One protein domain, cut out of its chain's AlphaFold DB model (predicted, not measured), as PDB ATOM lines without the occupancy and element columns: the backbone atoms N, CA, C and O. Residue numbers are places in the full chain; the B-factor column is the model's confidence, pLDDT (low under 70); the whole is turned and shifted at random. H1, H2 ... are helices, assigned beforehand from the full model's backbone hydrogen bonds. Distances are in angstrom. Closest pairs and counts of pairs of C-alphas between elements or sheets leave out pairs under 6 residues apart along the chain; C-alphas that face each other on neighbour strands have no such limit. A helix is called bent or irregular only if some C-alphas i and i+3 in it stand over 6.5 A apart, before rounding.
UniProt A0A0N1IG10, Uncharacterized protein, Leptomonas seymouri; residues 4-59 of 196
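What this domain is: This is residues 4 to 59 of the 196 residues of an uncharacterized protein of Leptomonas seymouri (UniProt A0A0N1IG10). Short helices follow one another round an open, elongated ring: H1 along one side, H2 at one end, H3 along the other side, and H4 at the far end, where the ends of the printed part come back to 9.5 A between C-alphas 4 and 59. The printed part has 56 residues with four named helices and no named strand, all helix by class. It is only just compact, close to loose, with a radius of gyration of the C-alphas of 11.9 A and spans of 37 by 20 by 15 A.

How they stand to each other: H1, residues 11 to 21, and H2, residues 26 to 34, are near each other, with 6 pairs of C-alphas within 10 A. H3, residues 40 to 50, is apart from H1 and H2. H4, residues 52 to 58, is close to H3 but not clearly touching it; their closest C-alphas, of Val 48 and Phe 55, are 7.4 A apart, and their lines are about perpendicular at 83 degrees. Every O i to N i+4 pair is within hydrogen-bond range in H1, H3 and H4, and 3 of 5 in H2.

Where its parts are: H1 begins at C-alpha 11 (6.652, 19.904, -26.239) and is 15.3 A long; H3 is 15.5 A. H2 is irregular, with C-alphas 27 and 30 8.0 A apart. H4 ends at C-alpha 58 (-10.619, 8.192, -17.268).

The domain as a whole: The C-alphas farthest apart, of Arg 27 and Cys 59, are 36.8 A apart. The printed part has no cut, and the three links are tight. Residues 4 to 11, 38 and 41 are under 70 in pLDDT.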
ATOM      1  N   ALA A   4      -4.794  12.777 -16.681       54.38
ATOM      2  CA  ALA A   4      -5.443  13.457 -17.811       54.38
ATOM      3  C   ALA A   4      -4.729  14.763 -18.230       54.38
ATOM      4  O   ALA A   4      -4.727  15.123 -19.409       54.38
ATOM      5  N   LEU A   5      -4.088  15.458 -17.282       59.16
ATOM      6  CA  LEU A   5      -3.311  16.684 -17.509       59.16
ATOM      7  C   LEU A   5      -1.898  16.437 -18.056       59.16
ATOM      8  O   LEU A   5      -1.317  17.351 -18.639       59.16
ATOM      9  N   LEU A   6      -1.355  15.222 -17.966       59.69
ATOM     10  CA  LEU A   6       0.036  14.937 -18.355       59.69
ATOM     11  C   LEU A   6       0.192  13.871 -19.451       59.69
ATOM     12  O   LEU A   6       1.275  13.747 -20.004       59.69
ATOM     13  N   GLU A   7      -0.867  13.149 -19.828       60.22
ATOM     14  CA  GLU A   7      -0.752  11.986 -20.730       60.22
ATOM     15  C   GLU A   7      -0.425  12.278 -22.199       60.22
ATOM     16  O   GLU A   7       0.026  11.377 -22.902       60.22
ATOM     17  N   VAL A   8      -0.621  13.503 -22.693       55.38
ATOM     18  CA  VAL A   8      -0.266  13.836 -24.081       55.38
ATOM     19  C   VAL A   8       1.025  14.641 -24.080       55.38
ATOM     20  O   VAL A   8       1.014  15.857 -23.925       55.38
ATOM     21  N   SER A   9       2.161  13.974 -24.240       57.97
ATOM     22  CA  SER A   9       3.490  14.594 -24.247       57.97
ATOM     23  C   SER A   9       3.764  15.348 -25.556       57.97
ATOM     24  O   SER A   9       4.539  14.896 -26.395       57.97
ATOM     25  N   ASN A  10       3.146  16.514 -25.758       65.81
ATOM     26  CA  ASN A  10       3.651  17.487 -26.729       65.81
ATOM     27  C   ASN A  10       4.674  18.417 -26.036       65.81
ATOM     28  O   ASN A  10       4.661  18.573 -24.813       65.81
ATOM     29  N   ARG A  11       5.602  19.020 -26.799       68.56
ATOM     30  CA  ARG A  11       6.652  19.904 -26.239       68.56
ATOM     31  C   ARG A  11       6.078  21.035 -25.381       68.56
ATOM     32  O   ARG A  11       6.716  21.453 -24.423       68.56
ATOM     33  N   TRP A  12       4.876  21.498 -25.715       72.00
ATOM     34  CA  TRP A  12       4.165  22.523 -24.962       72.00
ATOM     35  C   TRP A  12       3.763  22.047 -23.563       72.00
ATOM     36  O   TRP A  12       4.017  22.743 -22.595       72.00
ATOM     37  N   ASN A  13       3.242  20.829 -23.422       70.69
ATOM     38  CA  ASN A  13       2.856  20.261 -22.130       70.69
ATOM     39  C   ASN A  13       4.063  20.007 -21.222       70.69
ATOM     40  O   ASN A  13       3.980  20.242 -20.021       70.69
ATOM     41  N   VAL A  14       5.201  19.595 -21.794       73.38
ATOM     42  CA  VAL A  14       6.472  19.496 -21.053       73.38
ATOM     43  C   VAL A  14       6.931  20.876 -20.587       73.38
ATOM     44  O   VAL A  14       7.372  21.025 -19.451       73.38
ATOM     45  N   PHE A  15       6.796  21.895 -21.436       79.06
ATOM     46  CA  PHE A  15       7.161  23.266 -21.094       79.06
ATOM     47  C   PHE A  15       6.239  23.866 -20.024       79.06
ATOM     48  O   PHE A  15       6.721  24.476 -19.080       79.06
ATOM     49  N   VAL A  16       4.933  23.628 -20.108       76.19
ATOM     50  CA  VAL A  16       3.959  24.035 -19.089       76.19
ATOM     51  C   VAL A  16       4.214  23.315 -17.762       76.19
ATOM     52  O   VAL A  16       4.193  23.955 -16.716       76.19
ATOM     53  N   ALA A  17       4.519  22.013 -17.782       74.62
ATOM     54  CA  ALA A  17       4.900  21.275 -16.578       74.62
ATOM     55  C   ALA A  17       6.208  21.810 -15.973       74.62
ATOM     56  O   ALA A  17       6.286  21.992 -14.761       74.62
ATOM     57  N   TYR A  18       7.201  22.128 -16.812       80.38
ATOM     58  CA  TYR A  18       8.423  22.806 -16.387       80.38
ATOM     59  C   TYR A  18       8.087  24.125 -15.684       80.38
ATOM     60  O   TYR A  18       8.408  24.261 -14.508       80.38
ATOM     61  N   LEU A  19       7.341  25.023 -16.338       80.31
ATOM     62  CA  LEU A  19       6.948  26.318 -15.773       80.31
ATOM     63  C   LEU A  19       6.146  26.184 -14.468       80.31
ATOM     64  O   LEU A  19       6.342  26.985 -13.563       80.31
ATOM     65  N   ALA A  20       5.276  25.176 -14.346       73.94
ATOM     66  CA  ALA A  20       4.510  24.914 -13.123       73.94
ATOM     67  C   ALA A  20       5.366  24.342 -11.975       73.94
ATOM     68  O   ALA A  20       5.007  24.480 -10.811       73.94
ATOM     69  N   SER A  21       6.480  23.679 -12.297       75.69
ATOM     70  CA  SER A  21       7.367  23.020 -11.325       75.69
ATOM     71  C   SER A  21       8.588  23.851 -10.919       75.69
ATOM     72  O   SER A  21       9.304  23.477  -9.990       75.69
ATOM     73  N   THR A  22       8.846  24.969 -11.602       75.06
ATOM     74  CA  THR A  22       9.983  25.857 -11.333       75.06
ATOM     75  C   THR A  22       9.543  27.182 -10.715       75.06
ATOM     76  O   THR A  22       8.445  27.648 -11.015       75.06
ATOM     77  N   PRO A  23      10.398  27.848  -9.911       81.31
ATOM     78  CA  PRO A  23      10.135  29.212  -9.462       81.31
ATOM     79  C   PRO A  23       9.855  30.165 -10.630       81.31
ATOM     80  O   PRO A  23      10.388  29.989 -11.729       81.31
ATOM     81  N   PHE A  24       9.056  31.201 -10.372       79.81
ATOM     82  CA  PHE A  24       8.731  32.216 -11.370       79.81
ATOM     83  C   PHE A  24       9.993  32.833 -11.992       79.81
ATOM     84  O   PHE A  24      10.941  33.201 -11.295       79.81
ATOM     85  N   ASP A  25       9.966  33.002 -13.313       85.62
ATOM     86  CA  ASP A  25      11.043  33.602 -14.096       85.62
ATOM     87  C   ASP A  25      10.449  34.629 -15.062       85.62
ATOM     88  O   ASP A  25       9.673  34.296 -15.962       85.62
ATOM     89  N   TRP A  26      10.829  35.893 -14.872       89.38
ATOM     90  CA  TRP A  26      10.296  37.035 -15.614       89.38
ATOM     91  C   TRP A  26      10.477  36.906 -17.132       89.38
ATOM     92  O   TRP A  26       9.679  37.449 -17.895       89.38
ATOM     93  N   ARG A  27      11.468  36.130 -17.597       92.81
ATOM     94  CA  ARG A  27      11.708  35.882 -19.028       92.81
ATOM     95  C   ARG A  27      10.537  35.178 -19.714       92.81
ATOM     96  O   ARG A  27      10.389  35.290 -20.929       92.81
ATOM     97  N   TYR A  28       9.691  34.486 -18.950       86.56
ATOM     98  CA  TYR A  28       8.507  33.786 -19.446       86.56
ATOM     99  C   TYR A  28       7.192  34.497 -19.099       86.56
ATOM    100  O   TYR A  28       6.132  33.900 -19.273       86.56
ATOM    101  N   GLN A  29       7.221  35.763 -18.653       84.31
ATOM    102  CA  GLN A  29       6.025  36.518 -18.247       84.31
ATOM    103  C   GLN A  29       4.881  36.423 -19.268       84.31
ATOM    104  O   GLN A  29       3.773  36.015 -18.927       84.31
ATOM    105  N   ARG A  30       5.169  36.700 -20.545       85.62
ATOM    106  CA  ARG A  30       4.169  36.622 -21.618       85.62
ATOM    107  C   ARG A  30       3.564  35.220 -21.753       85.62
ATOM    108  O   ARG A  30       2.383  35.081 -22.053       85.62
ATOM    109  N   THR A  31       4.357  34.175 -21.532       83.31
ATOM    110  CA  THR A  31       3.891  32.783 -21.561       83.31
ATOM    111  C   THR A  31       2.978  32.477 -20.376       83.31
ATOM    112  O   THR A  31       1.931  31.862 -20.577       83.31
ATOM    113  N   TYR A  32       3.329  32.931 -19.168       78.00
ATOM    114  CA  TYR A  32       2.475  32.799 -17.983       78.00
ATOM    115  C   TYR A  32       1.133  33.527 -18.158       78.00
ATOM    116  O   TYR A  32       0.092  33.018 -17.742       78.00
ATOM    117  N   GLU A  33       1.134  34.696 -18.802       80.62
ATOM    118  CA  GLU A  33      -0.077  35.463 -19.116       80.62
ATOM    119  C   GLU A  33      -0.956  34.745 -20.147       80.62
ATOM    120  O   GLU A  33      -2.120  34.459 -19.867       80.62
ATOM    121  N   MET A  34      -0.391  34.369 -21.301       78.31
ATOM    122  CA  MET A  34      -1.124  33.674 -22.371       78.31
ATOM    123  C   MET A  34      -1.667  32.309 -21.936       78.31
ATOM    124  O   MET A  34      -2.727  31.893 -22.395       78.31
ATOM    125  N   SER A  35      -0.947  31.618 -21.052       70.75
ATOM    126  CA  SER A  35      -1.356  30.314 -20.519       70.75
ATOM    127  C   SER A  35      -2.212  30.443 -19.261       70.75
ATOM    128  O   SER A  35      -2.598  29.436 -18.684       70.75
ATOM    129  N   VAL A  36      -2.498  31.668 -18.806       74.25
ATOM    130  CA  VAL A  36      -3.259  31.953 -17.580       74.25
ATOM    131  C   VAL A  36      -2.631  31.346 -16.313       74.25
ATOM    132  O   VAL A  36      -3.267  31.254 -15.276       74.25
ATOM    133  N   MET A  37      -1.350  30.972 -16.345       73.19
ATOM    134  CA  MET A  37      -0.632  30.376 -15.206       73.19
ATOM    135  C   MET A  37      -0.375  31.370 -14.066       73.19
ATOM    136  O   MET A  37      -0.049  30.968 -12.958       73.19
ATOM    137  N   HIS A  38      -0.541  32.668 -14.328       69.25
ATOM    138  CA  HIS A  38      -0.577  33.707 -13.297       69.25
ATOM    139  C   HIS A  38      -1.846  33.635 -12.421       69.25
ATOM    140  O   HIS A  38      -1.891  34.268 -11.370       69.25
ATOM    141  N   ILE A  39      -2.860  32.865 -12.842       75.94
ATOM    142  CA  ILE A  39      -4.071  32.544 -12.080       75.94
ATOM    143  C   ILE A  39      -4.241  31.019 -12.121       75.94
ATOM    144  O   ILE A  39      -4.864  30.476 -13.033       75.94
ATOM    145  N   GLU A  40      -3.668  30.331 -11.133       71.38
ATOM    146  CA  GLU A  40      -3.594  28.861 -11.062       71.38
ATOM    147  C   GLU A  40      -4.926  28.167 -11.400       71.38
ATOM    148  O   GLU A  40      -4.976  27.330 -12.302       71.38
ATOM    149  N   ASP A  41      -6.018  28.579 -10.754       69.50
ATOM    150  CA  ASP A  41      -7.345  27.988 -10.958       69.50
ATOM    151  C   ASP A  41      -7.859  28.159 -12.392       69.50
ATOM    152  O   ASP A  41      -8.494  27.262 -12.951       69.50
ATOM    153  N   ALA A  42      -7.572  29.301 -13.021       70.56
ATOM    154  CA  ALA A  42      -8.000  29.575 -14.387       70.56
ATOM    155  C   ALA A  42      -7.165  28.784 -15.407       70.56
ATOM    156  O   ALA A  42      -7.713  28.288 -16.396       70.56
ATOM    157  N   PHE A  43      -5.868  28.596 -15.145       75.56
ATOM    158  CA  PHE A  43      -5.031  27.676 -15.911       75.56
ATOM    159  C   PHE A  43      -5.541  26.232 -15.799       75.56
ATOM    160  O   PHE A  43      -5.776  25.584 -16.824       75.56
ATOM    161  N   LEU A  44      -5.796  25.745 -14.579       75.44
ATOM    162  CA  LEU A  44      -6.342  24.405 -14.349       75.44
ATOM    163  C   LEU A  44      -7.697  24.220 -15.044       75.44
ATOM    164  O   LEU A  44      -7.898  23.223 -15.738       75.44
ATOM    165  N   ALA A  45      -8.602  25.196 -14.939       74.06
ATOM    166  CA  ALA A  45      -9.897  25.163 -15.615       74.06
ATOM    167  C   ALA A  45      -9.753  25.107 -17.147       74.06
ATOM    168  O   ALA A  45     -10.444  24.327 -17.812       74.06
ATOM    169  N   SER A  46      -8.829  25.890 -17.717       75.19
ATOM    170  CA  SER A  46      -8.539  25.870 -19.155       75.19
ATOM    171  C   SER A  46      -8.046  24.494 -19.608       75.19
ATOM    172  O   SER A  46      -8.575  23.930 -20.571       75.19
ATOM    173  N   MET A  47      -7.112  23.907 -18.858       76.56
ATOM    174  CA  MET A  47      -6.565  22.580 -19.140       76.56
ATOM    175  C   MET A  47      -7.622  21.474 -19.042       76.56
ATOM    176  O   MET A  47      -7.669  20.583 -19.893       76.56
ATOM    177  N   VAL A  48      -8.499  21.528 -18.034       78.56
ATOM    178  CA  VAL A  48      -9.623  20.588 -17.887       78.56
ATOM    179  C   VAL A  48     -10.551  20.656 -19.101       78.56
ATOM    180  O   VAL A  48     -10.925  19.621 -19.657       78.56
ATOM    181  N   ARG A  49     -10.877  21.867 -19.567       76.62
ATOM    182  CA  ARG A  49     -11.755  22.085 -20.725       76.62
ATOM    183  C   ARG A  49     -11.135  21.620 -22.043       76.62
ATOM    184  O   ARG A  49     -11.818  20.983 -22.851       76.62
ATOM    185  N   GLU A  50      -9.863  21.942 -22.276       77.81
ATOM    186  CA  GLU A  50      -9.133  21.515 -23.475       77.81
ATOM    187  C   GLU A  50      -9.074  19.986 -23.554       77.81
ATOM    188  O   GLU A  50      -9.287  19.393 -24.613       77.81
ATOM    189  N   ARG A  51      -8.892  19.330 -22.404       79.06
ATOM    190  CA  ARG A  51      -8.725  17.877 -22.311       79.06
ATOM    191  C   ARG A  51      -9.988  17.119 -21.926       79.06
ATOM    192  O   ARG A  51      -9.899  15.954 -21.542       79.06
ATOM    193  N   ARG A  52     -11.167  17.731 -22.065       81.19
ATOM    194  CA  ARG A  52     -12.460  17.137 -21.672       81.19
ATOM    195  C   ARG A  52     -12.673  15.711 -22.193       81.19
ATOM    196  O   ARG A  52     -13.171  14.868 -21.458       81.19
ATOM    197  N   HIS A  53     -12.244  15.415 -23.425       81.50
ATOM    198  CA  HIS A  53     -12.341  14.072 -24.008       81.50
ATOM    199  C   HIS A  53     -11.570  13.042 -23.181       81.50
ATOM    200  O   HIS A  53     -12.124  12.011 -22.814       81.50
ATOM    201  N   ARG A  54     -10.333  13.371 -22.791       80.12
ATOM    202  CA  ARG A  54      -9.519  12.490 -21.955       80.12
ATOM    203  C   ARG A  54     -10.082  12.362 -20.545       80.12
ATOM    204  O   ARG A  54     -10.062  11.272 -19.986       80.12
ATOM    205  N   PHE A  55     -10.615  13.446 -19.980       77.81
ATOM    206  CA  PHE A  55     -11.312  13.379 -18.694       77.81
ATOM    207  C   PHE A  55     -12.478  12.386 -18.741       77.81
ATOM    208  O   PHE A  55     -12.605  11.590 -17.821       77.81
ATOM    209  N   ARG A  56     -13.264  12.347 -19.822       81.25
ATOM    210  CA  ARG A  56     -14.329  11.343 -19.974       81.25
ATOM    211  C   ARG A  56     -13.794   9.915 -20.019       81.25
ATOM    212  O   ARG A  56     -14.358   9.064 -19.356       81.25
ATOM    213  N   GLU A  57     -12.700   9.660 -20.731       83.44
ATOM    214  CA  GLU A  57     -12.117   8.311 -20.822       83.44
ATOM    215  C   GLU A  57     -11.649   7.754 -19.470       83.44
ATOM    216  O   GLU A  57     -11.700   6.545 -19.256       83.44
ATOM    217  N   VAL A  58     -11.169   8.617 -18.568       80.50
ATOM    218  CA  VAL A  58     -10.619   8.192 -17.268       80.50
ATOM    219  C   VAL A  58     -11.603   8.342 -16.109       80.50
ATOM    220  O   VAL A  58     -11.415   7.720 -15.064       80.50
ATOM    221  N   CYS A  59     -12.626   9.188 -16.246       75.88
ATOM    222  CA  CYS A  59     -13.621   9.397 -15.204       75.88
ATOM    223  C   CYS A  59     -14.650   8.257 -15.205       75.88
ATOM    224  O   CYS A  59     -15.208   7.929 -16.256       75.88
TER     225      CYS A  59